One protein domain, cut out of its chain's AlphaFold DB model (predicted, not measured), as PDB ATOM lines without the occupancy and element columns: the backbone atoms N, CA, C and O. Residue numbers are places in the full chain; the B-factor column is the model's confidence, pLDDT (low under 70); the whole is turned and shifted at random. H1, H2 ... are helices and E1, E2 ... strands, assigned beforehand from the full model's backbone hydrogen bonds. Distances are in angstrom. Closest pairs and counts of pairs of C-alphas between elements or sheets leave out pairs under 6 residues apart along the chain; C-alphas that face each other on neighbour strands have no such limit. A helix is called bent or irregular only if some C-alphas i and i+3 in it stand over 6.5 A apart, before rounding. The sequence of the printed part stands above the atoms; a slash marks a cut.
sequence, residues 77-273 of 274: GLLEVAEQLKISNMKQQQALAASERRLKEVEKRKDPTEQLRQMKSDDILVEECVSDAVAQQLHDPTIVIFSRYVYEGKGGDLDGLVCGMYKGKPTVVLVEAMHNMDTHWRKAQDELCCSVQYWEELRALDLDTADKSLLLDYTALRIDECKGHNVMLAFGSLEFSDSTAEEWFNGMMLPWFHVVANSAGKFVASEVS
ATOM      1  N   GLY A  77     166.582 111.248 194.770       63.06
ATOM      2  CA  GLY A  77     166.235 112.283 193.795       63.06
ATOM      3  C   GLY A  77     167.452 113.077 193.307       63.06
ATOM      4  O   GLY A  77     167.638 113.227 192.102       63.06
ATOM      5  N   LEU A  78     168.324 113.533 194.215       62.72
ATOM      6  CA  LEU A  78     169.544 114.269 193.843       62.72
ATOM      7  C   LEU A  78     170.557 113.389 193.100       62.72
ATOM      8  O   LEU A  78     171.203 113.857 192.164       62.72
ATOM      9  N   LEU A  79     170.681 112.115 193.481       66.38
ATOM     10  CA  LEU A  79     171.545 111.162 192.783       66.38
ATOM     11  C   LEU A  79     171.062 110.874 191.359       66.38
ATOM     12  O   LEU A  79     171.874 110.868 190.437       66.38
ATOM     13  N   GLU A  80     169.756 110.680 191.166       73.06
ATOM     14  CA  GLU A  80     169.172 110.489 189.835       73.06
ATOM     15  C   GLU A  80     169.367 111.718 188.944       73.06
ATOM     16  O   GLU A  80     169.672 111.578 187.759       73.06
ATOM     17  N   VAL A  81     169.215 112.926 189.497       71.00
ATOM     18  CA  VAL A  81     169.492 114.176 188.771       71.00
ATOM     19  C   VAL A  81     170.972 114.247 188.394       71.00
ATOM     20  O   VAL A  81     171.289 114.442 187.225       71.00
ATOM     21  N   ALA A  82     171.886 114.006 189.337       71.44
ATOM     22  CA  ALA A  82     173.326 114.036 189.078       71.44
ATOM     23  C   ALA A  82     173.769 112.998 188.028       71.44
ATOM     24  O   ALA A  82     174.601 113.294 187.167       71.44
ATOM     25  N   GLU A  83     173.210 111.787 188.063       79.69
ATOM     26  CA  GLU A  83     173.498 110.749 187.072       79.69
ATOM     27  C   GLU A  83     172.967 111.126 185.686       79.69
ATOM     28  O   GLU A  83     173.675 110.969 184.689       79.69
ATOM     29  N   GLN A  84     171.757 111.679 185.604       79.38
ATOM     30  CA  GLN A  84     171.213 112.131 184.327       79.38
ATOM     31  C   GLN A  84     171.966 113.327 183.755       79.38
ATOM     32  O   GLN A  84     172.242 113.328 182.557       79.38
ATOM     33  N   LEU A  85     172.382 114.279 184.590       77.56
ATOM     34  CA  LEU A  85     173.260 115.377 184.180       77.56
ATOM     35  C   LEU A  85     174.574 114.840 183.608       77.56
ATOM     36  O   LEU A  85     175.013 115.257 182.539       77.56
ATOM     37  N   LYS A  86     175.170 113.837 184.261       79.44
ATOM     38  CA  LYS A  86     176.374 113.171 183.756       79.44
ATOM     39  C   LYS A  86     176.136 112.502 182.398       79.44
ATOM     40  O   LYS A  86     176.965 112.647 181.502       79.44
ATOM     41  N   ILE A  87     175.031 111.773 182.235       83.38
ATOM     42  CA  ILE A  87     174.678 111.122 180.965       83.38
ATOM     43  C   ILE A  87     174.437 112.166 179.870       83.38
ATOM     44  O   ILE A  87     174.931 111.991 178.756       83.38
ATOM     45  N   SER A  88     173.711 113.241 180.181       78.56
ATOM     46  CA  SER A  88     173.434 114.341 179.255       78.56
ATOM     47  C   SER A  88     174.734 114.985 178.771       78.56
ATOM     48  O   SER A  88     175.002 115.004 177.569       78.56
ATOM     49  N   ASN A  89     175.626 115.345 179.699       79.31
ATOM     50  CA  ASN A  89     176.936 115.916 179.380       79.31
ATOM     51  C   ASN A  89     177.777 114.980 178.499       79.31
ATOM     52  O   ASN A  89     178.409 115.419 177.539       79.31
ATOM     53  N   MET A  90     177.771 113.673 178.783       82.75
ATOM     54  CA  MET A  90     178.475 112.695 177.946       82.75
ATOM     55  C   MET A  90     177.898 112.619 176.527       82.75
ATOM     56  O   MET A  90     178.668 112.542 175.568       82.75
ATOM     57  N   LYS A  91     176.568 112.642 176.374       83.75
ATOM     58  CA  LYS A  91     175.912 112.637 175.058       83.75
ATOM     59  C   LYS A  91     176.244 113.897 174.267       83.75
ATOM     60  O   LYS A  91     176.599 113.785 173.097       83.75
ATOM     61  N   GLN A  92     176.197 115.065 174.906       79.06
ATOM     62  CA  GLN A  92     176.574 116.325 174.270       79.06
ATOM     63  C   GLN A  92     178.032 116.298 173.808       79.06
ATOM     64  O   GLN A  92     178.302 116.546 172.640       79.06
ATOM     65  N   GLN A  93     178.975 115.883 174.659       83.06
ATOM     66  CA  GLN A  93     180.387 115.766 174.271       83.06
ATOM     67  C   GLN A  93     180.608 114.821 173.080       83.06
ATOM     68  O   GLN A  93     181.443 115.091 172.216       83.06
ATOM     69  N   GLN A  94     179.861 113.717 173.010       85.81
ATOM     70  CA  GLN A  94     179.911 112.804 171.867       85.81
ATOM     71  C   GLN A  94     179.340 113.435 170.593       85.81
ATOM     72  O   GLN A  94     179.927 113.253 169.526       85.81
ATOM     73  N   ALA A  95     178.231 114.174 170.703       84.00
ATOM     74  CA  ALA A  95     177.634 114.898 169.587       84.00
ATOM     75  C   ALA A  95     178.602 115.962 169.048       84.00
ATOM     76  O   ALA A  95     178.918 115.929 167.863       84.00
ATOM     77  N   LEU A  96     179.181 116.786 169.930       83.75
ATOM     78  CA  LEU A  96     180.200 117.788 169.596       83.75
ATOM     79  C   LEU A  96     181.376 117.159 168.831       83.75
ATOM     80  O   LEU A  96     181.733 117.594 167.738       83.75
ATOM     81  N   ALA A  97     181.938 116.067 169.356       85.94
ATOM     82  CA  ALA A  97     183.052 115.376 168.710       85.94
ATOM     83  C   ALA A  97     182.681 114.761 167.346       85.94
ATOM     84  O   ALA A  97     183.546 114.620 166.477       85.94
ATOM     85  N   ALA A  98     181.424 114.351 167.152       87.56
ATOM     86  CA  ALA A  98     180.934 113.850 165.871       87.56
ATOM     87  C   ALA A  98     180.756 114.988 164.854       87.56
ATOM     88  O   ALA A  98     181.211 114.846 163.717       87.56
ATOM     89  N   SER A  99     180.180 116.114 165.278       87.25
ATOM     90  CA  SER A  99     180.022 117.330 164.473       87.25
ATOM     91  C   SER A  99     181.369 117.875 164.002       87.25
ATOM     92  O   SER A  99     181.586 118.057 162.806       87.25
ATOM     93  N   GLU A 100     182.353 118.002 164.898       87.44
ATOM     94  CA  GLU A 100     183.707 118.429 164.520       87.44
ATOM     95  C   GLU A 100     184.355 117.519 163.466       87.44
ATOM     96  O   GLU A 100     185.104 117.980 162.601       87.44
ATOM     97  N   ARG A 101     184.121 116.201 163.546       88.12
ATOM     98  CA  ARG A 101     184.635 115.253 162.547       88.12
ATOM     99  C   ARG A 101     183.950 115.457 161.202       88.12
ATOM    100  O   ARG A 101     184.662 115.509 160.200       88.12
ATOM    101  N   ARG A 102     182.621 115.613 161.186       87.62
ATOM    102  CA  ARG A 102     181.848 115.900 159.967       87.62
ATOM    103  C   ARG A 102     182.336 117.173 159.286       87.62
ATOM    104  O   ARG A 102     182.663 117.128 158.102       87.62
ATOM    105  N   LEU A 103     182.483 118.269 160.029       86.75
ATOM    106  CA  LEU A 103     182.976 119.531 159.474       86.75
ATOM    107  C   LEU A 103     184.382 119.379 158.880       86.75
ATOM    108  O   LEU A 103     184.604 119.733 157.725       86.75
ATOM    109  N   LYS A 104     185.310 118.730 159.597       88.12
ATOM    110  CA  LYS A 104     186.664 118.440 159.081       88.12
ATOM    111  C   LYS A 104     186.652 117.568 157.822       88.12
ATOM    112  O   LYS A 104     187.577 117.643 157.013       88.12
ATOM    113  N   GLU A 105     185.675 116.680 157.664       87.12
ATOM    114  CA  GLU A 105     185.507 115.874 156.451       87.12
ATOM    115  C   GLU A 105     184.982 116.710 155.283       87.12
ATOM    116  O   GLU A 105     185.491 116.576 154.167       87.12
ATOM    117  N   VAL A 106     184.030 117.609 155.538       83.88
ATOM    118  CA  VAL A 106     183.495 118.546 154.542       83.88
ATOM    119  C   VAL A 106     184.584 119.507 154.062       83.88
ATOM    120  O   VAL A 106     184.780 119.640 152.853       83.88
ATOM    121  N   GLU A 107     185.368 120.087 154.972       81.31
ATOM    122  CA  GLU A 107     186.465 121.012 154.650       81.31
ATOM    123  C   GLU A 107     187.570 120.394 153.783       81.31
ATOM    124  O   GLU A 107     188.217 121.089 152.999       81.31
ATOM    125  N   LYS A 108     187.804 119.079 153.897       83.44
ATOM    126  CA  LYS A 108     188.808 118.367 153.086       83.44
ATOM    127  C   LYS A 108     188.399 118.219 151.623       83.44
ATOM    128  O   LYS A 108     189.257 117.922 150.782       83.44
ATOM    129  N   ARG A 109     187.114 118.378 151.302       80.69
ATOM    130  CA  ARG A 109     186.623 118.282 149.925       80.69
ATOM    131  C   ARG A 109     187.071 119.513 149.139       80.69
ATOM    132  O   ARG A 109     187.013 120.636 149.622       80.69
ATOM    133  N   LYS A 110     187.558 119.291 147.915       73.25
ATOM    134  CA  LYS A 110     188.052 120.365 147.036       73.25
ATOM    135  C   LYS A 110     187.009 120.868 146.041       73.25
ATOM    136  O   LYS A 110     187.241 121.915 145.449       73.25
ATOM    137  N   ASP A 111     185.926 120.119 145.824       83.38
ATOM    138  CA  ASP A 111     184.850 120.485 144.898       83.38
ATOM    139  C   ASP A 111     183.702 121.174 145.663       83.38
ATOM    140  O   ASP A 111     182.990 120.505 146.420       83.38
ATOM    141  N   PRO A 112     183.490 122.489 145.458       80.94
ATOM    142  CA  PRO A 112     182.404 123.235 146.097       80.94
ATOM    143  C   PRO A 112     181.009 122.703 145.748       80.94
ATOM    144  O   PRO A 112     180.079 122.797 146.547       80.94
ATOM    145  N   THR A 113     180.847 122.110 144.563       81.25
ATOM    146  CA  THR A 113     179.555 121.592 144.090       81.25
ATOM    147  C   THR A 113     179.118 120.383 144.910       81.25
ATOM    148  O   THR A 113     177.938 120.224 145.229       81.25
ATOM    149  N   GLU A 114     180.073 119.522 145.268       81.44
ATOM    150  CA  GLU A 114     179.819 118.336 146.080       81.44
ATOM    151  C   GLU A 114     179.487 118.715 147.531       81.44
ATOM    152  O   GLU A 114     178.563 118.145 148.111       81.44
ATOM    153  N   GLN A 115     180.176 119.723 148.082       80.94
ATOM    154  CA  GLN A 115     179.891 120.271 149.415       80.94
ATOM    155  C   GLN A 115     178.465 120.827 149.498       80.94
ATOM    156  O   GLN A 115     177.684 120.400 150.348       80.94
ATOM    157  N   LEU A 116     178.088 121.702 148.559       82.00
ATOM    158  CA  LEU A 116     176.746 122.287 148.507       82.00
ATOM    159  C   LEU A 116     175.658 121.221 148.335       82.00
ATOM    160  O   LEU A 116     174.594 121.317 148.943       82.00
ATOM    161  N   ARG A 117     175.909 120.182 147.528       82.75
ATOM    162  CA  ARG A 117     174.950 119.084 147.349       82.75
ATOM    163  C   ARG A 117     174.715 118.308 148.645       82.75
ATOM    164  O   ARG A 117     173.572 117.946 148.903       82.75
ATOM    165  N   GLN A 118     175.762 118.052 149.429       81.81
ATOM    166  CA  GLN A 118     175.638 117.360 150.711       81.81
ATOM    167  C   GLN A 118     174.849 118.203 151.719       81.81
ATOM    168  O   GLN A 118     173.909 117.690 152.319       81.81
ATOM    169  N   MET A 119     175.167 119.495 151.839       83.25
ATOM    170  CA  MET A 119     174.441 120.422 152.719       83.25
ATOM    171  C   MET A 119     172.961 120.512 152.345       83.25
ATOM    172  O   MET A 119     172.096 120.449 153.207       83.25
ATOM    173  N   LYS A 120     172.633 120.541 151.047       83.12
ATOM    174  CA  LYS A 120     171.234 120.505 150.580       83.12
ATOM    175  C   LYS A 120     170.471 119.235 150.968       83.12
ATOM    176  O   LYS A 120     169.251 119.230 150.860       83.12
ATOM    177  N   SER A 121     171.162 118.172 151.372       83.50
ATOM    178  CA  SER A 121     170.556 116.904 151.796       83.50
ATOM    179  C   SER A 121     170.639 116.634 153.301       83.50
ATOM    180  O   SER A 121     170.169 115.583 153.728       83.50
ATOM    181  N   ASP A 122     171.256 117.529 154.077       85.69
ATOM    182  CA  ASP A 122     171.546 117.320 155.496       85.69
ATOM    183  C   ASP A 122     171.345 118.617 156.302       85.69
ATOM    184  O   ASP A 122     172.222 119.481 156.343       85.69
ATOM    185  N   ASP A 123     170.169 118.741 156.922       85.69
ATOM    186  CA  ASP A 123     169.750 119.832 157.826       85.69
ATOM    187  C   ASP A 123     170.747 120.049 158.961       85.69
ATOM    188  O   ASP A 123     171.198 121.171 159.187       85.69
ATOM    189  N   ILE A 124     171.200 118.959 159.580       88.69
ATOM    190  CA  ILE A 124     172.144 119.005 160.699       88.69
ATOM    191  C   ILE A 124     173.462 119.632 160.242       88.69
ATOM    192  O   ILE A 124     174.048 120.441 160.953       88.69
ATOM    193  N   LEU A 125     173.931 119.305 159.035       89.75
ATOM    194  CA  LEU A 125     175.175 119.876 158.526       89.75
ATOM    195  C   LEU A 125     175.074 121.394 158.297       89.75
ATOM    196  O   LEU A 125     176.076 122.093 158.456       89.75
ATOM    197  N   VAL A 126     173.900 121.915 157.925       92.56
ATOM    198  CA  VAL A 126     173.692 123.366 157.797       92.56
ATOM    199  C   VAL A 126     173.808 124.032 159.168       92.56
ATOM    200  O   VAL A 126     174.589 124.973 159.300       92.56
ATOM    201  N   GLU A 127     173.127 123.506 160.187       94.25
ATOM    202  CA  GLU A 127     173.208 123.995 161.575       94.25
ATOM    203  C   GLU A 127     174.659 124.022 162.093       94.25
ATOM    204  O   GLU A 127     175.128 125.039 162.611       94.25
ATOM    205  N   GLU A 128     175.413 122.940 161.866       93.62
ATOM    206  CA  GLU A 128     176.823 122.832 162.266       93.62
ATOM    207  C   GLU A 128     177.701 123.890 161.601       93.62
ATOM    208  O   GLU A 128     178.532 124.520 162.257       93.62
ATOM    209  N   CYS A 129     177.526 124.094 160.294       93.88
ATOM    210  CA  CYS A 129     178.313 125.072 159.550       93.88
ATOM    211  C   CYS A 129     177.982 126.510 159.963       93.88
ATOM    212  O   CYS A 129     178.867 127.366 159.957       93.88
ATOM    213  N   VAL A 130     176.728 126.787 160.325       96.31
ATOM    214  CA  VAL A 130     176.319 128.100 160.832       96.31
ATOM    215  C   VAL A 130     176.952 128.354 162.200       96.31
ATOM    216  O   VAL A 130     177.566 129.404 162.391       96.31
ATOM    217  N   SER A 131     176.877 127.388 163.119       96.69
ATOM    218  CA  SER A 131     177.509 127.479 164.442       96.69
ATOM    219  C   SER A 131     179.027 127.682 164.347       96.69
ATOM    220  O   SER A 131     179.588 128.519 165.058       96.69
ATOM    221  N   ASP A 132     179.696 126.985 163.424       95.88
ATOM    222  CA  ASP A 132     181.129 127.167 163.160       95.88
ATOM    223  C   ASP A 132     181.446 128.565 162.600       95.88
ATOM    224  O   ASP A 132     182.350 129.247 163.088       95.88
ATOM    225  N   ALA A 133     180.659 129.055 161.639       96.25
ATOM    226  CA  ALA A 133     180.842 130.396 161.084       96.25
ATOM    227  C   ALA A 133     180.650 131.501 162.138       96.25
ATOM    228  O   ALA A 133     181.377 132.497 162.123       96.25
ATOM    229  N   VAL A 134     179.712 131.319 163.074       97.38
ATOM    230  CA  VAL A 134     179.525 132.209 164.230       97.38
ATOM    231  C   VAL A 134     180.733 132.153 165.161       97.38
ATOM    232  O   VAL A 134     181.240 133.200 165.562       97.38
ATOM    233  N   ALA A 135     181.239 130.957 165.475       96.50
ATOM    234  CA  ALA A 135     182.424 130.790 166.315       96.50
ATOM    235  C   ALA A 135     183.640 131.548 165.760       96.50
ATOM    236  O   ALA A 135     184.365 132.183 166.523       96.50
ATOM    237  N   GLN A 136     183.815 131.580 164.437       95.62
ATOM    238  CA  GLN A 136     184.893 132.330 163.782       95.62
ATOM    239  C   GLN A 136     184.792 133.862 163.949       95.62
ATOM    240  O   GLN A 136     185.785 134.558 163.730       95.62
ATOM    241  N   GLN A 137     183.630 134.405 164.340       96.31
ATOM    242  CA  GLN A 137     183.447 135.838 164.627       96.31
ATOM    243  C   GLN A 137     183.760 136.220 166.077       96.31
ATOM    244  O   GLN A 137     183.832 137.408 166.404       96.31
ATOM    245  N   LEU A 138     183.921 135.236 166.962       95.88
ATOM    246  CA  LEU A 138     184.178 135.455 168.380       95.88
ATOM    247  C   LEU A 138     185.654 135.204 168.693       95.88
ATOM    248  O   LEU A 138     186.306 134.346 168.103       95.88
ATOM    249  N   HIS A 139     186.190 135.941 169.661       94.94
ATOM    250  CA  HIS A 139     187.495 135.637 170.241       94.94
ATOM    251  C   HIS A 139     187.338 134.584 171.344       94.94
ATOM    252  O   HIS A 139     186.399 134.662 172.135       94.94
ATOM    253  N   ASP A 140     188.256 133.614 171.398       92.75
ATOM    254  CA  ASP A 140     188.183 132.420 172.258       92.75
ATOM    255  C   ASP A 140     186.809 131.719 172.217       92.75
ATOM    256  O   ASP A 140     186.155 131.558 173.254       92.75
ATOM    257  N   PRO A 141     186.325 131.323 171.024       95.00
ATOM    258  CA  PRO A 141     185.008 130.725 170.900       95.00
ATOM    259  C   PRO A 141     184.950 129.349 171.564       95.00
ATOM    260  O   PRO A 141     185.872 128.539 171.476       95.00
ATOM    261  N   THR A 142     183.808 129.056 172.172       93.12
ATOM    262  CA  THR A 142     183.411 127.721 172.604       93.12
ATOM    263  C   THR A 142     182.009 127.446 172.091       93.12
ATOM    264  O   THR A 142     181.054 128.098 172.506       93.12
ATOM    265  N   ILE A 143     181.872 126.464 171.206       91.56
ATOM    266  CA  ILE A 143     180.560 125.995 170.764       91.56
ATOM    267  C   ILE A 143     180.022 125.043 171.837       91.56
ATOM    268  O   ILE A 143     180.633 124.015 172.130       91.56
ATOM    269  N   VAL A 144     178.910 125.421 172.462       89.75
ATOM    270  CA  VAL A 144     178.232 124.646 173.509       89.75
ATOM    271  C   VAL A 144     177.282 123.630 172.883       89.75
ATOM    272  O   VAL A 144     177.311 122.462 173.258       89.75
ATOM    273  N   ILE A 145     176.506 124.063 171.886       91.56
ATOM    274  CA  ILE A 145     175.634 123.220 171.062       91.56
ATOM    275  C   ILE A 145     176.051 123.423 169.606       91.56
ATOM    276  O   ILE A 145     176.005 124.547 169.113       91.56
ATOM    277  N   PHE A 146     176.495 122.351 168.942       84.44
ATOM    278  CA  PHE A 146     176.897 122.392 167.527       84.44
ATOM    279  C   PHE A 146     175.712 122.296 166.563       84.44
ATOM    280  O   PHE A 146     175.761 122.902 165.499       84.44
ATOM    281  N   SER A 147     174.709 121.491 166.917       85.38
ATOM    282  CA  SER A 147     173.514 121.218 166.114       85.38
ATOM    283  C   SER A 147     172.392 120.716 167.018       85.38
ATOM    284  O   SER A 147     172.678 119.908 167.913       85.38
ATOM    285  N   ARG A 148     171.160 121.145 166.749       85.88
ATOM    286  CA  ARG A 148     169.882 120.753 167.363       85.88
ATOM    287  C   ARG A 148     169.930 120.183 168.786       85.88
ATOM    288  O   ARG A 148     170.067 118.973 169.000       85.88
ATOM    289  N   TYR A 149     169.699 121.045 169.768       91.06
ATOM    290  CA  TYR A 149     169.384 120.664 171.142       91.06
ATOM    291  C   TYR A 149     167.885 120.806 171.404       91.06
ATOM    292  O   TYR A 149     167.364 121.914 171.408       91.06
ATOM    293  N   VAL A 150     167.202 119.687 171.647       92.25
ATOM    294  CA  VAL A 150     165.782 119.684 172.028       92.25
ATOM    295  C   VAL A 150     165.668 119.969 173.519       92.25
ATOM    296  O   VAL A 150     166.302 119.279 174.317       92.25
ATOM    297  N   TYR A 151     164.856 120.958 173.886       92.88
ATOM    298  CA  TYR A 151     164.635 121.314 175.285       92.88
ATOM    299  C   TYR A 151     163.896 120.196 176.034       92.88
ATOM    300  O   TYR A 151     162.946 119.600 175.527       92.88
ATOM    301  N   GLU A 152     164.318 119.924 177.266       90.75
ATOM    302  CA  GLU A 152     163.690 118.934 178.149       90.75
ATOM    303  C   GLU A 152     162.536 119.551 178.958       90.75
ATOM    304  O   GLU A 152     161.556 118.877 179.290       90.75
ATOM    305  N   GLY A 153     162.650 120.834 179.316       83.31
ATOM    306  CA  GLY A 153     161.702 121.575 180.153       83.31
ATOM    307  C   GLY A 153     160.625 122.333 179.379       83.31
ATOM    308  O   GLY A 153     159.673 122.828 179.986       83.31
ATOM    309  N   LYS A 154     160.739 122.427 178.051       87.00
ATOM    310  CA  LYS A 154     159.792 123.147 177.187       87.00
ATOM    311  C   LYS A 154     159.715 122.489 175.811       87.00
ATOM    312  O   LYS A 154     160.593 121.736 175.422       87.00
ATOM    313  N   GLY A 155     158.649 122.765 175.064       87.38
ATOM    314  CA  GLY A 155     158.598 122.397 173.649       87.38
ATOM    315  C   GLY A 155     159.477 123.328 172.813       87.38
ATOM    316  O   GLY A 155     159.405 124.542 172.996       87.38
ATOM    317  N   GLY A 156     160.250 122.753 171.893       90.56
ATOM    318  CA  GLY A 156     161.132 123.471 170.972       90.56
ATOM    319  C   GLY A 156     162.562 122.942 171.015       90.56
ATOM    320  O   GLY A 156     162.878 122.010 171.761       90.56
ATOM    321  N   ASP A 157     163.413 123.550 170.208       92.94
ATOM    322  CA  ASP A 157     164.825 123.235 170.086       92.94
ATOM    323  C   ASP A 157     165.659 124.487 169.796       92.94
ATOM    324  O   ASP A 157     165.140 125.570 169.533       92.94
ATOM    325  N   LEU A 158     166.973 124.327 169.927       94.38
ATOM    326  CA  LEU A 158     167.975 125.321 169.580       94.38
ATOM    327  C   LEU A 158     168.989 124.693 168.632       94.38
ATOM    328  O   LEU A 158     169.674 123.738 169.011       94.38
ATOM    329  N   ASP A 159     169.133 125.257 167.439       95.12
ATOM    330  CA  ASP A 159     170.040 124.717 166.424       95.12
ATOM    331  C   ASP A 159     171.512 124.891 166.797       95.12
ATOM    332  O   ASP A 159     172.347 124.061 166.449       95.12
ATOM    333  N   GLY A 160     171.855 125.930 167.557       96.00
ATOM    334  CA  GLY A 160     173.221 126.111 168.028       96.00
ATOM    335  C   GLY A 160     173.370 127.130 169.149       96.00
ATOM    336  O   GLY A 160     172.549 128.026 169.349       96.00
ATOM    337  N   LEU A 161     174.463 126.985 169.891       96.94
ATOM    338  CA  LEU A 161     174.816 127.850 171.009       96.94
ATOM    339  C   LEU A 161     176.323 128.051 171.018       96.94
ATOM    340  O   LEU A 161     177.076 127.097 171.231       96.94
ATOM    341  N   VAL A 162     176.766 129.291 170.828       97.25
ATOM    342  CA  VAL A 162     178.193 129.629 170.803       97.25
ATOM    343  C   VAL A 162     178.495 130.700 171.839       97.25
ATOM    344  O   VAL A 162     177.845 131.738 171.879       97.25
ATOM    345  N   CYS A 163     179.512 130.472 172.658       96.00
ATOM    346  CA  CYS A 163     179.999 131.428 173.645       96.00
ATOM    347  C   CYS A 163     181.370 131.960 173.231       96.00
ATOM    348  O   CYS A 163     182.164 131.239 172.635       96.00
ATOM    349  N   GLY A 164     181.681 133.203 173.579       94.62
ATOM    350  CA  GLY A 164     183.004 133.774 173.346       94.62
ATOM    351  C   GLY A 164     183.053 135.259 173.672       94.62
ATOM    352  O   GLY A 164     182.147 135.811 174.296       94.62
ATOM    353  N   MET A 165     184.117 135.922 173.236       94.81
ATOM    354  CA  MET A 165     184.293 137.359 173.402       94.81
ATOM    355  C   MET A 165     183.947 138.083 172.101       94.81
ATOM    356  O   MET A 165     184.628 137.919 171.089       94.81
ATOM    357  N   TYR A 166     182.927 138.939 172.135       94.81
ATOM    358  CA  TYR A 166     182.558 139.799 171.015       94.81
ATOM    359  C   TYR A 166     182.819 141.263 171.354       94.81
ATOM    360  O   TYR A 166     182.317 141.780 172.353       94.81
ATOM    361  N   LYS A 167     183.638 141.944 170.542       93.31
ATOM    362  CA  LYS A 167     184.032 143.352 170.766       93.31
ATOM    363  C   LYS A 167     184.487 143.621 172.218       93.31
ATOM    364  O   LYS A 167     184.159 144.646 172.811       93.31
ATOM    365  N   GLY A 168     185.234 142.674 172.794       90.69
ATOM    366  CA  GLY A 168     185.776 142.754 174.157       90.69
ATOM    367  C   GLY A 168     184.783 142.449 175.283       90.69
ATOM    368  O   GLY A 168     185.134 142.630 176.447       90.69
ATOM    369  N   LYS A 169     183.568 141.981 174.973       93.19
ATOM    370  CA  LYS A 169     182.564 141.598 175.971       93.19
ATOM    371  C   LYS A 169     182.242 140.102 175.890       93.19
ATOM    372  O   LYS A 169     182.154 139.586 174.779       93.19
ATOM    373  N   PRO A 170     182.015 139.426 177.030       94.69
ATOM    374  CA  PRO A 170     181.476 138.074 177.032       94.69
ATOM    375  C   PRO A 170     180.097 138.052 176.375       94.69
ATOM    376  O   PRO A 170     179.224 138.862 176.715       94.69
ATOM    377  N   THR A 171     179.920 137.134 175.437       96.19
ATOM    378  CA  THR A 171     178.735 137.031 174.595       96.19
ATOM    379  C   THR A 171     178.353 135.572 174.402       96.19
ATOM    380  O   THR A 171     179.211 134.705 174.232       96.19
ATOM    381  N   VAL A 172     177.048 135.326 174.409       97.50
ATOM    382  CA  VAL A 172     176.431 134.101 173.923       97.50
ATOM    383  C   VAL A 172     175.667 134.408 172.641       97.50
ATOM    384  O   VAL A 172     175.024 135.453 172.536       97.50
ATOM    385  N   VAL A 173     175.754 133.517 171.664       97.94
ATOM    386  CA  VAL A 173     175.046 133.611 170.393       97.94
ATOM    387  C   VAL A 173     174.093 132.430 170.292       97.94
ATOM    388  O   VAL A 173     174.542 131.281 170.266       97.94
ATOM    389  N   LEU A 174     172.793 132.721 170.262       97.44
ATOM    390  CA  LEU A 174     171.745 131.744 169.973       97.44
ATOM    391  C   LEU A 174     171.603 131.633 168.457       97.44
ATOM    392  O   LEU A 174     171.461 132.655 167.780       97.44
ATOM    393  N   VAL A 175     171.676 130.416 167.933       97.69
ATOM    394  CA  VAL A 175     171.699 130.152 166.494       97.69
ATOM    395  C   VAL A 175     170.398 129.486 166.073       97.69
ATOM    396  O   VAL A 175     169.978 128.519 166.702       97.69
ATOM    397  N   GLU A 176     169.836 129.985 164.978       96.88
ATOM    398  CA  GLU A 176     168.762 129.357 164.213       96.88
ATOM    399  C   GLU A 176     169.237 129.151 162.772       96.88
ATOM    400  O   GLU A 176     169.775 130.080 162.151       96.88
ATOM    401  N   ALA A 177     169.045 127.956 162.219       95.69
ATOM    402  CA  ALA A 177     169.505 127.621 160.884       95.69
ATOM    403  C   ALA A 177     168.427 126.922 160.047       95.69
ATOM    404  O   ALA A 177     167.767 125.978 160.453       95.69
ATOM    405  N   MET A 178     168.277 127.376 158.805       93.00
ATOM    406  CA  MET A 178     167.290 126.848 157.861       93.00
ATOM    407  C   MET A 178     167.950 126.558 156.522       93.00
ATOM    408  O   MET A 178     168.871 127.258 156.113       93.00
ATOM    409  N   HIS A 179     167.425 125.616 155.742       91.19
ATOM    410  CA  HIS A 179     167.887 125.421 154.359       91.19
ATOM    411  C   HIS A 179     167.642 126.633 153.464       91.19
ATOM    412  O   HIS A 179     168.500 126.975 152.654       91.19
ATOM    413  N   ASN A 180     166.484 127.271 153.621       93.56
ATOM    414  CA  ASN A 180     166.107 128.473 152.891       93.56
ATOM    415  C   ASN A 180     165.385 129.435 153.844       93.56
ATOM    416  O   ASN A 180     164.225 129.230 154.210       93.56
ATOM    417  N   MET A 181     166.096 130.480 154.261       95.25
ATOM    418  CA  MET A 181     165.567 131.522 155.134       95.25
ATOM    419  C   MET A 181     164.581 132.432 154.399       95.25
ATOM    420  O   MET A 181     163.614 132.880 155.005       95.25
ATOM    421  N   ASP A 182     164.753 132.657 153.092       93.75
ATOM    422  CA  ASP A 182     163.833 133.487 152.296       93.75
ATOM    423  C   ASP A 182     162.387 132.954 152.340       93.75
ATOM    424  O   ASP A 182     161.432 133.731 152.363       93.75
ATOM    425  N   THR A 183     162.201 131.632 152.411       95.12
ATOM    426  CA  THR A 183     160.871 131.004 152.500       95.12
ATOM    427  C   THR A 183     160.410 130.716 153.926       95.12
ATOM    428  O   THR A 183     159.206 130.583 154.156       95.12
ATOM    429  N   HIS A 184     161.338 130.596 154.879       95.12
ATOM    430  CA  HIS A 184     161.052 130.155 156.250       95.12
ATOM    431  C   HIS A 184     161.370 131.192 157.333       95.12
ATOM    432  O   HIS A 184     161.304 130.861 158.514       95.12
ATOM    433  N   TRP A 185     161.619 132.451 156.957       94.31
ATOM    434  CA  TRP A 185     162.003 133.529 157.874       94.31
ATOM    435  C   TRP A 185     161.108 133.632 159.112       94.31
ATOM    436  O   TRP A 185     161.608 133.789 160.220       94.31
ATOM    437  N   ARG A 186     159.784 133.500 158.948       94.62
ATOM    438  CA  ARG A 186     158.842 133.630 160.069       94.62
ATOM    439  C   ARG A 186     159.015 132.504 161.079       94.62
ATOM    440  O   ARG A 186     159.010 132.765 162.272       94.62
ATOM    441  N   LYS A 187     159.203 131.274 160.591       94.56
ATOM    442  CA  LYS A 187     159.430 130.108 161.447       94.56
ATOM    443  C   LYS A 187     160.719 130.291 162.250       94.56
ATOM    444  O   LYS A 187     160.678 130.182 163.466       94.56
ATOM    445  N   ALA A 188     161.800 130.689 161.576       94.00
ATOM    446  CA  ALA A 188     163.088 130.945 162.214       94.00
ATOM    447  C   ALA A 188     163.014 132.063 163.270       94.00
ATOM    448  O   ALA A 188     163.594 131.956 164.346       94.00
ATOM    449  N   GLN A 189     162.281 133.147 162.994       92.44
ATOM    450  CA  GLN A 189     162.066 134.204 163.985       92.44
ATOM    451  C   GLN A 189     161.280 133.714 165.194       92.44
ATOM    452  O   GLN A 189     161.666 134.022 166.319       92.44
ATOM    453  N   ASP A 190     160.192 132.977 164.970       92.75
ATOM    454  CA  ASP A 190     159.353 132.455 166.043       92.75
ATOM    455  C   ASP A 190     160.152 131.493 166.938       92.75
ATOM    456  O   ASP A 190     160.118 131.630 168.163       92.75
ATOM    457  N   GLU A 191     160.917 130.576 166.340       93.56
ATOM    458  CA  GLU A 191     161.785 129.619 167.038       93.56
ATOM    459  C   GLU A 191     162.873 130.335 167.837       93.56
ATOM    460  O   GLU A 191     162.942 130.173 169.059       93.56
ATOM    461  N   LEU A 192     163.625 131.250 167.220       92.38
ATOM    462  CA  LEU A 192     164.686 131.942 167.943       92.38
ATOM    463  C   LEU A 192     164.146 132.897 169.016       92.38
ATOM    464  O   LEU A 192     164.757 133.047 170.075       92.38
ATOM    465  N   CYS A 193     162.980 133.516 168.805       91.38
ATOM    466  CA  CYS A 193     162.320 134.314 169.841       91.38
ATOM    467  C   CYS A 193     161.893 133.450 171.031       91.38
ATOM    468  O   CYS A 193     162.052 133.876 172.178       91.38
ATOM    469  N   CYS A 194     161.382 132.240 170.782       93.12
ATOM    470  CA  CYS A 194     161.071 131.282 171.839       93.12
ATOM    471  C   CYS A 194     162.337 130.880 172.604       93.12
ATOM    472  O   CYS A 194     162.317 130.863 173.836       93.12
ATOM    473  N   SER A 195     163.441 130.649 171.896       94.75
ATOM    474  CA  SER A 195     164.747 130.329 172.478       94.75
ATOM    475  C   SER A 195     165.307 131.472 173.329       94.75
ATOM    476  O   SER A 195     165.797 131.230 174.429       94.75
ATOM    477  N   VAL A 196     165.167 132.733 172.898       94.75
ATOM    478  CA  VAL A 196     165.537 133.914 173.706       94.75
ATOM    479  C   VAL A 196     164.696 134.002 174.975       94.75
ATOM    480  O   VAL A 196     165.238 134.199 176.060       94.75
ATOM    481  N   GLN A 197     163.374 133.851 174.863       94.31
ATOM    482  CA  GLN A 197     162.492 133.881 176.033       94.31
ATOM    483  C   GLN A 197     162.853 132.768 177.015       94.31
ATOM    484  O   GLN A 197     162.960 133.018 178.214       94.31
ATOM    485  N   TYR A 198     163.097 131.560 176.507       95.69
ATOM    486  CA  TYR A 198     163.450 130.426 177.344       95.69
ATOM    487  C   TYR A 198     164.833 130.576 177.987       95.69
ATOM    488  O   TYR A 198     165.005 130.265 179.163       95.69
ATOM    489  N   TRP A 199     165.802 131.145 177.268       95.12
ATOM    490  CA  TRP A 199     167.102 131.514 177.824       95.12
ATOM    491  C   TRP A 199     166.959 132.475 179.014       95.12
ATOM    492  O   TRP A 199     167.561 132.251 180.064       95.12
ATOM    493  N   GLU A 200     166.132 133.516 178.892       94.12
ATOM    494  CA  GLU A 200     165.880 134.453 179.994       94.12
ATOM    495  C   GLU A 200     165.127 133.803 181.169       94.12
ATOM    496  O   GLU A 200     165.450 134.083 182.325       94.12
ATOM    497  N   GLU A 201     164.186 132.889 180.901       94.50
ATOM    498  CA  GLU A 201     163.536 132.068 181.937       94.50
ATOM    499  C   GLU A 201     164.580 131.254 182.726       94.50
ATOM    500  O   GLU A 201     164.590 131.289 183.958       94.50
ATOM    501  N   LEU A 202     165.510 130.585 182.034       94.31
ATOM    502  CA  LEU A 202     166.571 129.793 182.664       94.31
ATOM    503  C   LEU A 202     167.589 130.657 183.422       94.31
ATOM    504  O   LEU A 202     168.068 130.253 184.482       94.31
ATOM    505  N   ARG A 203     167.914 131.863 182.938       93.00
ATOM    506  CA  ARG A 203     168.798 132.807 183.654       93.00
ATOM    507  C   ARG A 203     168.226 133.257 184.993       93.00
ATOM    508  O   ARG A 203     168.996 133.547 185.909       93.00
ATOM    509  N   ALA A 204     166.902 133.357 185.083       90.88
ATOM    510  CA  ALA A 204     166.186 133.777 186.281       90.88
ATOM    511  C   ALA A 204     165.818 132.606 187.212       90.88
ATOM    512  O   ALA A 204     165.170 132.827 188.237       90.88
ATOM    513  N   LEU A 205     166.210 131.378 186.861       89.69
ATOM    514  CA  LEU A 205     165.828 130.167 187.572       89.69
ATOM    515  C   LEU A 205     166.424 130.121 188.986       89.69
ATOM    516  O   LEU A 205     167.632 130.270 189.181       89.69
ATOM    517  N   ASP A 206     165.567 129.847 189.969       85.88
ATOM    518  CA  ASP A 206     165.987 129.490 191.321       85.88
ATOM    519  C   ASP A 206     166.292 127.987 191.385       85.88
ATOM    520  O   ASP A 206     165.393 127.145 191.322       85.88
ATOM    521  N   LEU A 207     167.579 127.652 191.497       81.25
ATOM    522  CA  LEU A 207     168.069 126.274 191.434       81.25
ATOM    523  C   LEU A 207     167.558 125.394 192.580       81.25
ATOM    524  O   LEU A 207     167.468 124.181 192.403       81.25
ATOM    525  N   ASP A 208     167.195 125.983 193.721       76.38
ATOM    526  CA  ASP A 208     166.714 125.225 194.881       76.38
ATOM    527  C   ASP A 208     165.277 124.716 194.686       76.38
ATOM    528  O   ASP A 208     164.841 123.783 195.367       76.38
ATOM    529  N   THR A 209     164.533 125.316 193.750       79.38
ATOM    530  CA  THR A 209     163.121 124.997 193.480       79.38
ATOM    531  C   THR A 209     162.867 124.479 192.068       79.38
ATOM    532  O   THR A 209     161.753 124.037 191.770       79.38
ATOM    533  N   ALA A 210     163.885 124.502 191.209       84.56
ATOM    534  CA  ALA A 210     163.798 124.052 189.833       84.56
ATOM    535  C   ALA A 210     163.450 122.564 189.735       84.56
ATOM    536  O   ALA A 210     163.995 121.714 190.448       84.56
ATOM    537  N   ASP A 211     162.559 122.236 188.801       87.25
ATOM    538  CA  ASP A 211     162.323 120.846 188.455       87.25
ATOM    539  C   ASP A 211     163.509 120.244 187.687       87.25
ATOM    540  O   ASP A 211     164.434 120.912 187.219       87.25
ATOM    541  N   LYS A 212     163.466 118.922 187.560       84.12
ATOM    542  CA  LYS A 212     164.520 118.132 186.939       84.12
ATOM    543  C   LYS A 212     164.760 118.479 185.467       84.12
ATOM    544  O   LYS A 212     165.912 118.469 185.046       84.12
ATOM    545  N   SER A 213     163.711 118.755 184.698       89.00
ATOM    546  CA  SER A 213     163.834 119.054 183.271       89.00
ATOM    547  C   SER A 213     164.485 120.419 183.054       89.00
ATOM    548  O   SER A 213     165.400 120.541 182.243       89.00
ATOM    549  N   LEU A 214     164.106 121.416 183.857       91.19
ATOM    550  CA  LEU A 214     164.732 122.738 183.837       91.19
ATOM    551  C   LEU A 214     166.211 122.684 184.234       91.19
ATOM    552  O   LEU A 214     167.030 123.365 183.625       91.19
ATOM    553  N   LEU A 215     166.582 121.853 185.215       87.81
ATOM    554  CA  LEU A 215     167.985 121.672 185.609       87.81
ATOM    555  C   LEU A 215     168.835 121.010 184.512       87.81
ATOM    556  O   LEU A 215     170.019 121.339 184.378       87.81
ATOM    557  N   LEU A 216     168.249 120.090 183.733       87.69
ATOM    558  CA  LEU A 216     168.915 119.487 182.577       87.69
ATOM    559  C   LEU A 216     169.215 120.550 181.521       87.69
ATOM    560  O   LEU A 216     170.374 120.671 181.131       87.69
ATOM    561  N   ASP A 217     168.225 121.361 181.143       93.12
ATOM    562  CA  ASP A 217     168.408 122.442 180.166       93.12
ATOM    563  C   ASP A 217     169.371 123.523 180.673       93.12
ATOM    564  O   ASP A 217     170.284 123.932 179.955       93.12
ATOM    565  N   TYR A 218     169.245 123.925 181.940       91.75
ATOM    566  CA  TYR A 218     170.142 124.889 182.578       91.75
ATOM    567  C   TYR A 218     171.612 124.446 182.494       91.75
ATOM    568  O   TYR A 218     172.500 125.249 182.199       91.75
ATOM    569  N   THR A 219     171.870 123.155 182.720       88.44
ATOM    570  CA  THR A 219     173.224 122.589 182.661       88.44
ATOM    571  C   THR A 219     173.696 122.397 181.223       88.44
ATOM    572  O   THR A 219     174.815 122.773 180.885       88.44
ATOM    573  N   ALA A 220     172.837 121.845 180.364       89.94
ATOM    574  CA  ALA A 220     173.116 121.583 178.957       89.94
ATOM    575  C   ALA A 220     173.493 122.853 178.184       89.94
ATOM    576  O   ALA A 220     174.357 122.811 177.308       89.94
ATOM    577  N   LEU A 221     172.860 123.977 178.524       92.56
ATOM    578  CA  LEU A 221     173.105 125.287 177.923       92.56
ATOM    579  C   LEU A 221     174.160 126.107 178.685       92.56
ATOM    580  O   LEU A 221     174.438 127.245 178.306       92.56
ATOM    581  N   ARG A 222     174.766 125.540 179.742       91.00
ATOM    582  CA  ARG A 222     175.810 126.169 180.577       91.00
ATOM    583  C   ARG A 222     175.396 127.550 181.089       91.00
ATOM    584  O   ARG A 222     176.155 128.523 181.011       91.00
ATOM    585  N   ILE A 223     174.162 127.654 181.582       92.62
ATOM    586  CA  ILE A 223     173.589 128.925 182.038       92.62
ATOM    587  C   ILE A 223     174.371 129.479 183.232       92.62
ATOM    588  O   ILE A 223     174.576 130.685 183.315       92.62
ATOM    589  N   ASP A 224     174.881 128.639 184.133       85.50
ATOM    590  CA  ASP A 224     175.733 129.071 185.248       85.50
ATOM    591  C   ASP A 224     176.975 129.837 184.791       85.50
ATOM    592  O   ASP A 224     177.338 130.843 185.410       85.50
ATOM    593  N   GLU A 225     177.574 129.397 183.689       86.25
ATOM    594  CA  GLU A 225     178.750 130.017 183.094       86.25
ATOM    595  C   GLU A 225     178.394 131.250 182.252       86.25
ATOM    596  O   GLU A 225     179.159 132.211 182.208       86.25
ATOM    597  N   CYS A 226     177.223 131.245 181.604       88.69
ATOM    598  CA  CYS A 226     176.869 132.223 180.570       88.69
ATOM    599  C   CYS A 226     175.815 133.254 180.993       88.69
ATOM    600  O   CYS A 226     175.582 134.220 180.266       88.69
ATOM    601  N   LYS A 227     175.186 133.122 182.166       86.69
ATOM    602  CA  LYS A 227     174.093 134.009 182.613       86.69
ATOM    603  C   LYS A 227     174.469 135.486 182.707       86.69
ATOM    604  O   LYS A 227     173.576 136.328 182.745       86.69
ATOM    605  N   GLY A 228     175.756 135.819 182.797       84.69
ATOM    606  CA  GLY A 228     176.255 137.199 182.810       84.69
ATOM    607  C   GLY A 228     176.625 137.752 181.429       84.69
ATOM    608  O   GLY A 228     177.028 138.909 181.335       84.69
ATOM    609  N   HIS A 229     176.543 136.940 180.374       90.25
ATOM    610  CA  HIS A 229     176.975 137.308 179.029       90.25
ATOM    611  C   HIS A 229     175.913 138.141 178.303       90.25
ATOM    612  O   HIS A 229     174.721 138.076 178.610       90.25
ATOM    613  N   ASN A 230     176.352 138.927 177.316       94.69
ATOM    614  CA  ASN A 230     175.428 139.566 176.382       94.69
ATOM    615  C   ASN A 230     174.824 138.505 175.468       94.69
ATOM    616  O   ASN A 230     175.528 137.589 175.053       94.69
ATOM    617  N   VAL A 231     173.553 138.659 175.119       94.88
ATOM    618  CA  VAL A 231     172.889 137.770 174.166       94.88
ATOM    619  C   VAL A 231     172.935 138.406 172.783       94.88
ATOM    620  O   VAL A 231     172.574 139.571 172.610       94.88
ATOM    621  N   MET A 232     173.400 137.632 171.814       96.25
ATOM    622  CA  MET A 232     173.325 137.914 170.386       96.25
ATOM    623  C   MET A 232     172.598 136.775 169.687       96.25
ATOM    624  O   MET A 232     172.469 135.675 170.226       96.25
ATOM    625  N   LEU A 233     172.141 137.043 168.472       96.44
ATOM    626  CA  LEU A 233     171.424 136.073 167.654       96.44
ATOM    627  C   LEU A 233     172.224 135.747 166.393       96.44
ATOM    628  O   LEU A 233     173.068 136.533 165.963       96.44
ATOM    629  N   ALA A 234     171.955 134.609 165.773       96.88
ATOM    630  CA  ALA A 234     172.458 134.293 164.447       96.88
ATOM    631  C   ALA A 234     171.388 133.562 163.646       96.88
ATOM    632  O   ALA A 234     170.791 132.607 164.132       96.88
ATOM    633  N   PHE A 235     171.193 134.010 162.409       96.19
ATOM    634  CA  PHE A 235     170.297 133.378 161.449       96.19
ATOM    635  C   PHE A 235     171.122 132.896 160.274       96.19
ATOM    636  O   PHE A 235     171.779 133.693 159.594       96.19
ATOM    637  N   GLY A 236     171.101 131.585 160.057       95.44
ATOM    638  CA  GLY A 236     171.941 130.933 159.073       95.44
ATOM    639  C   GLY A 236     171.175 130.175 158.009       95.44
ATOM    640  O   GLY A 236     170.166 129.536 158.291       95.44
ATOM    641  N   SER A 237     171.653 130.229 156.766       94.69
ATOM    642  CA  SER A 237     171.059 129.434 155.692       94.69
ATOM    643  C   SER A 237     171.962 129.231 154.483       94.69
ATOM    644  O   SER A 237     172.928 129.966 154.273       94.69
ATOM    645  N   LEU A 238     171.608 128.256 153.643       91.94
ATOM    646  CA  LEU A 238     172.145 128.163 152.284       91.94
ATOM    647  C   LEU A 238     171.569 129.261 151.381       91.94
ATOM    648  O   LEU A 238     172.266 129.741 150.490       91.94
ATOM    649  N   GLU A 239     170.312 129.652 151.607       91.94
ATOM    650  CA  GLU A 239     169.595 130.665 150.830       91.94
ATOM    651  C   GLU A 239     169.002 131.704 151.793       91.94
ATOM    652  O   GLU A 239     167.965 131.479 152.415       91.94
ATOM    653  N   PHE A 240     169.697 132.835 151.952       94.00
ATOM    654  CA  PHE A 240     169.248 133.960 152.773       94.00
ATOM    655  C   PHE A 240     169.704 135.278 152.154       94.00
ATOM    656  O   PHE A 240     170.855 135.687 152.312       94.00
ATOM    657  N   SER A 241     168.802 135.909 151.410       91.50
ATOM    658  CA  SER A 241     169.073 137.151 150.692       91.50
ATOM    659  C   SER A 241     169.148 138.368 151.615       91.50
ATOM    660  O   SER A 241     168.429 138.457 152.613       91.50
ATOM    661  N   ASP A 242     169.954 139.356 151.215       91.19
ATOM    662  CA  ASP A 242     170.030 140.657 151.890       91.19
ATOM    663  C   ASP A 242     168.652 141.332 151.951       91.19
ATOM    664  O   ASP A 242     168.302 141.921 152.964       91.19
ATOM    665  N   SER A 243     167.815 141.178 150.917       91.62
ATOM    666  CA  SER A 243     166.447 141.713 150.920       91.62
ATOM    667  C   SER A 243     165.567 141.093 152.003       91.62
ATOM    668  O   SER A 243     164.826 141.817 152.659       91.62
ATOM    669  N   THR A 244     165.645 139.776 152.224       92.25
ATOM    670  CA  THR A 244     164.889 139.128 153.306       92.25
ATOM    671  C   THR A 244     165.411 139.585 154.663       92.25
ATOM    672  O   THR A 244     164.619 139.869 155.561       92.25
ATOM    673  N   ALA A 245     166.737 139.680 154.817       90.94
ATOM    674  CA  ALA A 245     167.367 140.200 156.027       90.94
ATOM    675  C   ALA A 245     166.902 141.637 156.330       90.94
ATOM    676  O   ALA A 245     166.457 141.922 157.442       90.94
ATOM    677  N   GLU A 246     166.936 142.522 155.334       89.62
ATOM    678  CA  GLU A 246     166.528 143.923 155.448       89.62
ATOM    679  C   GLU A 246     165.020 144.110 155.667       89.62
ATOM    680  O   GLU A 246     164.622 145.011 156.402       89.62
ATOM    681  N   GLU A 247     164.168 143.305 155.031       90.50
ATOM    682  CA  GLU A 247     162.711 143.451 155.140       90.50
ATOM    683  C   GLU A 247     162.173 142.863 156.449       90.50
ATOM    684  O   GLU A 247     161.307 143.465 157.084       90.50
ATOM    685  N   TRP A 248     162.688 141.700 156.861       89.12
ATOM    686  CA  TRP A 248     162.073 140.912 157.931       89.12
ATOM    687  C   TRP A 248     162.869 140.905 159.232       89.12
ATOM    688  O   TRP A 248     162.258 140.812 160.294       89.12
ATOM    689  N   PHE A 249     164.199 141.028 159.188       86.44
ATOM    690  CA  PHE A 249     165.067 140.956 160.377       86.44
ATOM    691  C   PHE A 249     165.650 142.314 160.793       86.44
ATOM    692  O   PHE A 249     166.231 142.446 161.874       86.44
ATOM    693  N   ASN A 250     165.483 143.347 159.969       78.56
ATOM    694  CA  ASN A 250     165.896 144.700 160.310       78.56
ATOM    695  C   ASN A 250     164.995 145.260 161.425       78.56
ATOM    696  O   ASN A 250     163.769 145.233 161.321       78.56
ATOM    697  N   GLY A 251     165.596 145.742 162.516       74.44
ATOM    698  CA  GLY A 251     164.866 146.180 163.716       74.44
ATOM    699  C   GLY A 251     164.669 145.109 164.798       74.44
ATOM    700  O   GLY A 251     163.933 145.337 165.759       74.44
ATOM    701  N   MET A 252     165.337 143.959 164.680       82.44
ATOM    702  CA  MET A 252     165.490 143.006 165.783       82.44
ATOM    703  C   MET A 252     166.070 143.688 167.031       82.44
ATOM    704  O   MET A 252     167.015 144.470 166.944       82.44
ATOM    705  N   MET A 253     165.519 143.386 168.213       81.75
ATOM    706  CA  MET A 253     165.924 144.066 169.458       81.75
ATOM    707  C   MET A 253     167.339 143.705 169.928       81.75
ATOM    708  O   MET A 253     167.948 144.463 170.683       81.75
ATOM    709  N   LEU A 254     167.839 142.540 169.520       89.75
ATOM    710  CA  LEU A 254     169.173 142.060 169.852       89.75
ATOM    711  C   LEU A 254     170.070 142.130 168.610       89.75
ATOM    712  O   LEU A 254     169.600 141.841 167.507       89.75
ATOM    713  N   PRO A 255     171.357 142.480 168.772       91.75
ATOM    714  CA  PRO A 255     172.301 142.456 167.665       91.75
ATOM    715  C   PRO A 255     172.503 141.019 167.181       91.75
ATOM    716  O   PRO A 255     172.467 140.069 167.974       91.75
ATOM    717  N   TRP A 256     172.708 140.857 165.875       94.88
ATOM    718  CA  TRP A 256     172.660 139.537 165.261       94.88
ATOM    719  C   TRP A 256     173.631 139.361 164.091       94.88
ATOM    720  O   TRP A 256     174.109 140.326 163.496       94.88
ATOM    721  N   PHE A 257     173.946 138.103 163.785       96.19
ATOM    722  CA  PHE A 257     174.748 137.707 162.633       96.19
ATOM    723  C   PHE A 257     173.872 137.162 161.509       96.19
ATOM    724  O   PHE A 257     173.091 136.229 161.704       96.19
ATOM    725  N   HIS A 258     174.071 137.704 160.314       96.00
ATOM    726  CA  HIS A 258     173.598 137.132 159.062       96.00
ATOM    727  C   HIS A 258     174.622 136.115 158.568       96.00
ATOM    728  O   HIS A 258     175.767 136.476 158.296       96.00
ATOM    729  N   VAL A 259     174.236 134.840 158.491       96.62
ATOM    730  CA  VAL A 259     175.148 133.757 158.108       96.62
ATOM    731  C   VAL A 259     174.678 133.101 156.814       96.62
ATOM    732  O   VAL A 259     173.579 132.556 156.740       96.62
ATOM    733  N   VAL A 260     175.518 133.122 155.780       94.88
ATOM    734  CA  VAL A 260     175.167 132.564 154.466       94.88
ATOM    735  C   VAL A 260     176.328 131.801 153.843       94.88
ATOM    736  O   VAL A 260     177.496 132.175 153.996       94.88
ATOM    737  N   ALA A 261     176.019 130.717 153.132       90.25
ATOM    738  CA  ALA A 261     177.004 129.995 152.339       90.25
ATOM    739  C   ALA A 261     177.441 130.818 151.115       90.25
ATOM    740  O   ALA A 261     176.629 131.240 150.293       90.25
ATOM    741  N   ASN A 262     178.747 131.021 150.958       86.31
ATOM    742  CA  ASN A 262     179.315 131.660 149.777       86.31
ATOM    743  C   ASN A 262     179.405 130.688 148.584       86.31
ATOM    744  O   ASN A 262     179.139 129.490 148.689       86.31
ATOM    745  N   SER A 263     179.847 131.192 147.429       79.62
ATOM    746  CA  SER A 263     179.999 130.398 146.198       79.62
ATOM    747  C   SER A 263     181.006 129.244 146.298       79.62
ATOM    748  O   SER A 263     181.001 128.355 145.449       79.62
ATOM    749  N   ALA A 264     181.858 129.237 147.326       79.75
ATOM    750  CA  ALA A 264     182.772 128.145 147.636       79.75
ATOM    751  C   ALA A 264     182.179 127.128 148.630       79.75
ATOM    752  O   ALA A 264     182.906 126.246 149.074       79.75
ATOM    753  N   GLY A 265     180.898 127.252 148.996       76.12
ATOM    754  CA  GLY A 265     180.234 126.370 149.957       76.12
ATOM    755  C   GLY A 265     180.635 126.618 151.411       76.12
ATOM    756  O   GLY A 265     180.376 125.771 152.259       76.12
ATOM    757  N   LYS A 266     181.279 127.752 151.719       86.81
ATOM    758  CA  LYS A 266     181.654 128.121 153.092       86.81
ATOM    759  C   LYS A 266     180.665 129.113 153.673       86.81
ATOM    760  O   LYS A 266     180.393 130.132 153.041       86.81
ATOM    761  N   PHE A 267     180.192 128.850 154.882       93.06
ATOM    762  CA  PHE A 267     179.350 129.784 155.618       93.06
ATOM    763  C   PHE A 267     180.186 130.953 156.131       93.06
ATOM    764  O   PHE A 267     181.283 130.770 156.657       93.06
ATOM    765  N   VAL A 268     179.677 132.163 155.927       93.69
ATOM    766  CA  VAL A 268     180.303 133.404 156.379       93.69
ATOM    767  C   VAL A 268     179.278 134.159 157.202       93.69
ATOM    768  O   VAL A 268     178.163 134.382 156.739       93.69
ATOM    769  N   ALA A 269     179.666 134.542 158.414       95.19
ATOM    770  CA  ALA A 269     178.856 135.357 159.302       95.19
ATOM    771  C   ALA A 269     179.224 136.839 159.143       95.19
ATOM    772  O   ALA A 269     180.400 137.201 159.200       95.19
ATOM    773  N   SER A 270     178.214 137.684 158.962       92.94
ATOM    774  CA  SER A 270     178.332 139.138 158.864       92.94
ATOM    775  C   SER A 270     177.471 139.785 159.942       92.94
ATOM    776  O   SER A 270     176.333 139.377 160.157       92.94
ATOM    777  N   GLU A 271     178.008 140.770 160.658       85.06
ATOM    778  CA  GLU A 271     177.235 141.499 161.667       85.06
ATOM    779  C   GLU A 271     176.159 142.356 160.997       85.06
ATOM    780  O   GLU A 271     176.458 143.135 160.090       85.06
ATOM    781  N   VAL A 272     174.939 142.279 161.523       78.94
ATOM    782  CA  VAL A 272     173.880 143.245 161.251       78.94
ATOM    783  C   VAL A 272     173.650 144.049 162.527       78.94
ATOM    784  O   VAL A 272     173.206 143.531 163.554       78.94
ATOM    785  N   SER A 273     174.036 145.324 162.485       61.34
ATOM    786  CA  SER A 273     173.776 146.253 163.586       61.34
ATOM    787  C   SER A 273     172.306 146.695 163.551       61.34
ATOM    788  O   SER A 273     171.837 147.035 162.464       61.34
TER     789      SER A 273
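AT A GLANCE: This is residues 77 to 273 of the 274 residues of an uncharacterized protein of Tribonema minus (UniProt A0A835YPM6). A six-stranded sheet, curled like part of a barrel, wraps round helix H3, and H4 covers part of its opposite face. The long helix H1 runs along the longest axis outside this core, touching H3 and H5, with the short helix H2 near one end of it. The printed part has 197 residues with seven named helices and six named strands, in the order H1 H2 H3 E1 E2 E3 H4 H5 H6 E4 H7 E5 E6. The mixed sheet runs E1 E2 E3 E4 E5 E6; the class is mixed, helices and strands. The whole is compact, with a radius of gyration of the C-alphas of 16.8 A and spans of 52 by 37 by 32 A.

HOW THE PARTS SIT: In the strongly twisted sheet, E1 (residues 139 to 145), E2 (160 to 166) and E3 (169 to 180) form a meander, each strand the antiparallel neighbour of the one before; N 142 and O 163 are 2.8 A apart, N 171 and O 164 2.8 A. E4 (230 to 239) is parallel to E3, N 174 to O 232 being 3.0 A, and E5 (256 to 261) is parallel to E4, N 259 to O 235 being 2.9 A. E6 (267 to 272) forms a hairpin with E5, N 270 to O 258 being 2.8 A. These N and O pairs are within hydrogen-bond range. The sheet curls round H3 (123 to 135); the closest C-alphas of H3 and E3, Glu 127 and Ala 177, are 5.2 A apart. On the opposite face H4 (181 to 203), irregular with C-alphas 183 and 186 8.3 A apart, has a height over the sheet of 6.1 A. H7 (242 to 249) touches H4 at a steep tilt of 43 degrees, closest at the C-alphas of Asp 182 and Thr 244, 5.8 A; E4, H7 and E5 make a strand-helix-strand unit, parallel strands joined through a helix, with a right-handed crossover. E3, H4, H5 (212 to 220), H6 (223 to 226) and E4 make another. H6 only grazes the sheet. H1 (77 to 107) touches H3 about perpendicular, 89 degrees, the C-alphas of Ser 99 and Glu 128 being closest at 6.7 A, and touches H5 closest at Leu 85 and Leu 216, 6.2 A between C-alphas. H2 (112 to 119) is close to H1 but not clearly touching, closest C-alphas Val 106 and Gln 115, 6.5 A. Every O i to N i+4 pair is within hydrogen-bond range in H1, H2, H3, H5 and H7, and 17 of 19 are in H4; H6 is too short for such a pair.

IN THESE COORDINATES: H1 is 44.9 A from first to last C-alpha, beginning at (166.235, 112.283, 193.795). E3 is 31.2 A, H4 28.7 A and E4 27.7 A. E6 ends at C-alpha 272, (173.880, 143.245, 161.251).

THE WHOLE: The C-alphas of Asp 111 and Thr 209 are the farthest apart, 53.4 A. The printed part has no cut; the link E1 to E2 is long, with 14 residues. Residues 77 to 79 and 273 are under pLDDT 70; the mean of the printed part is 88.9.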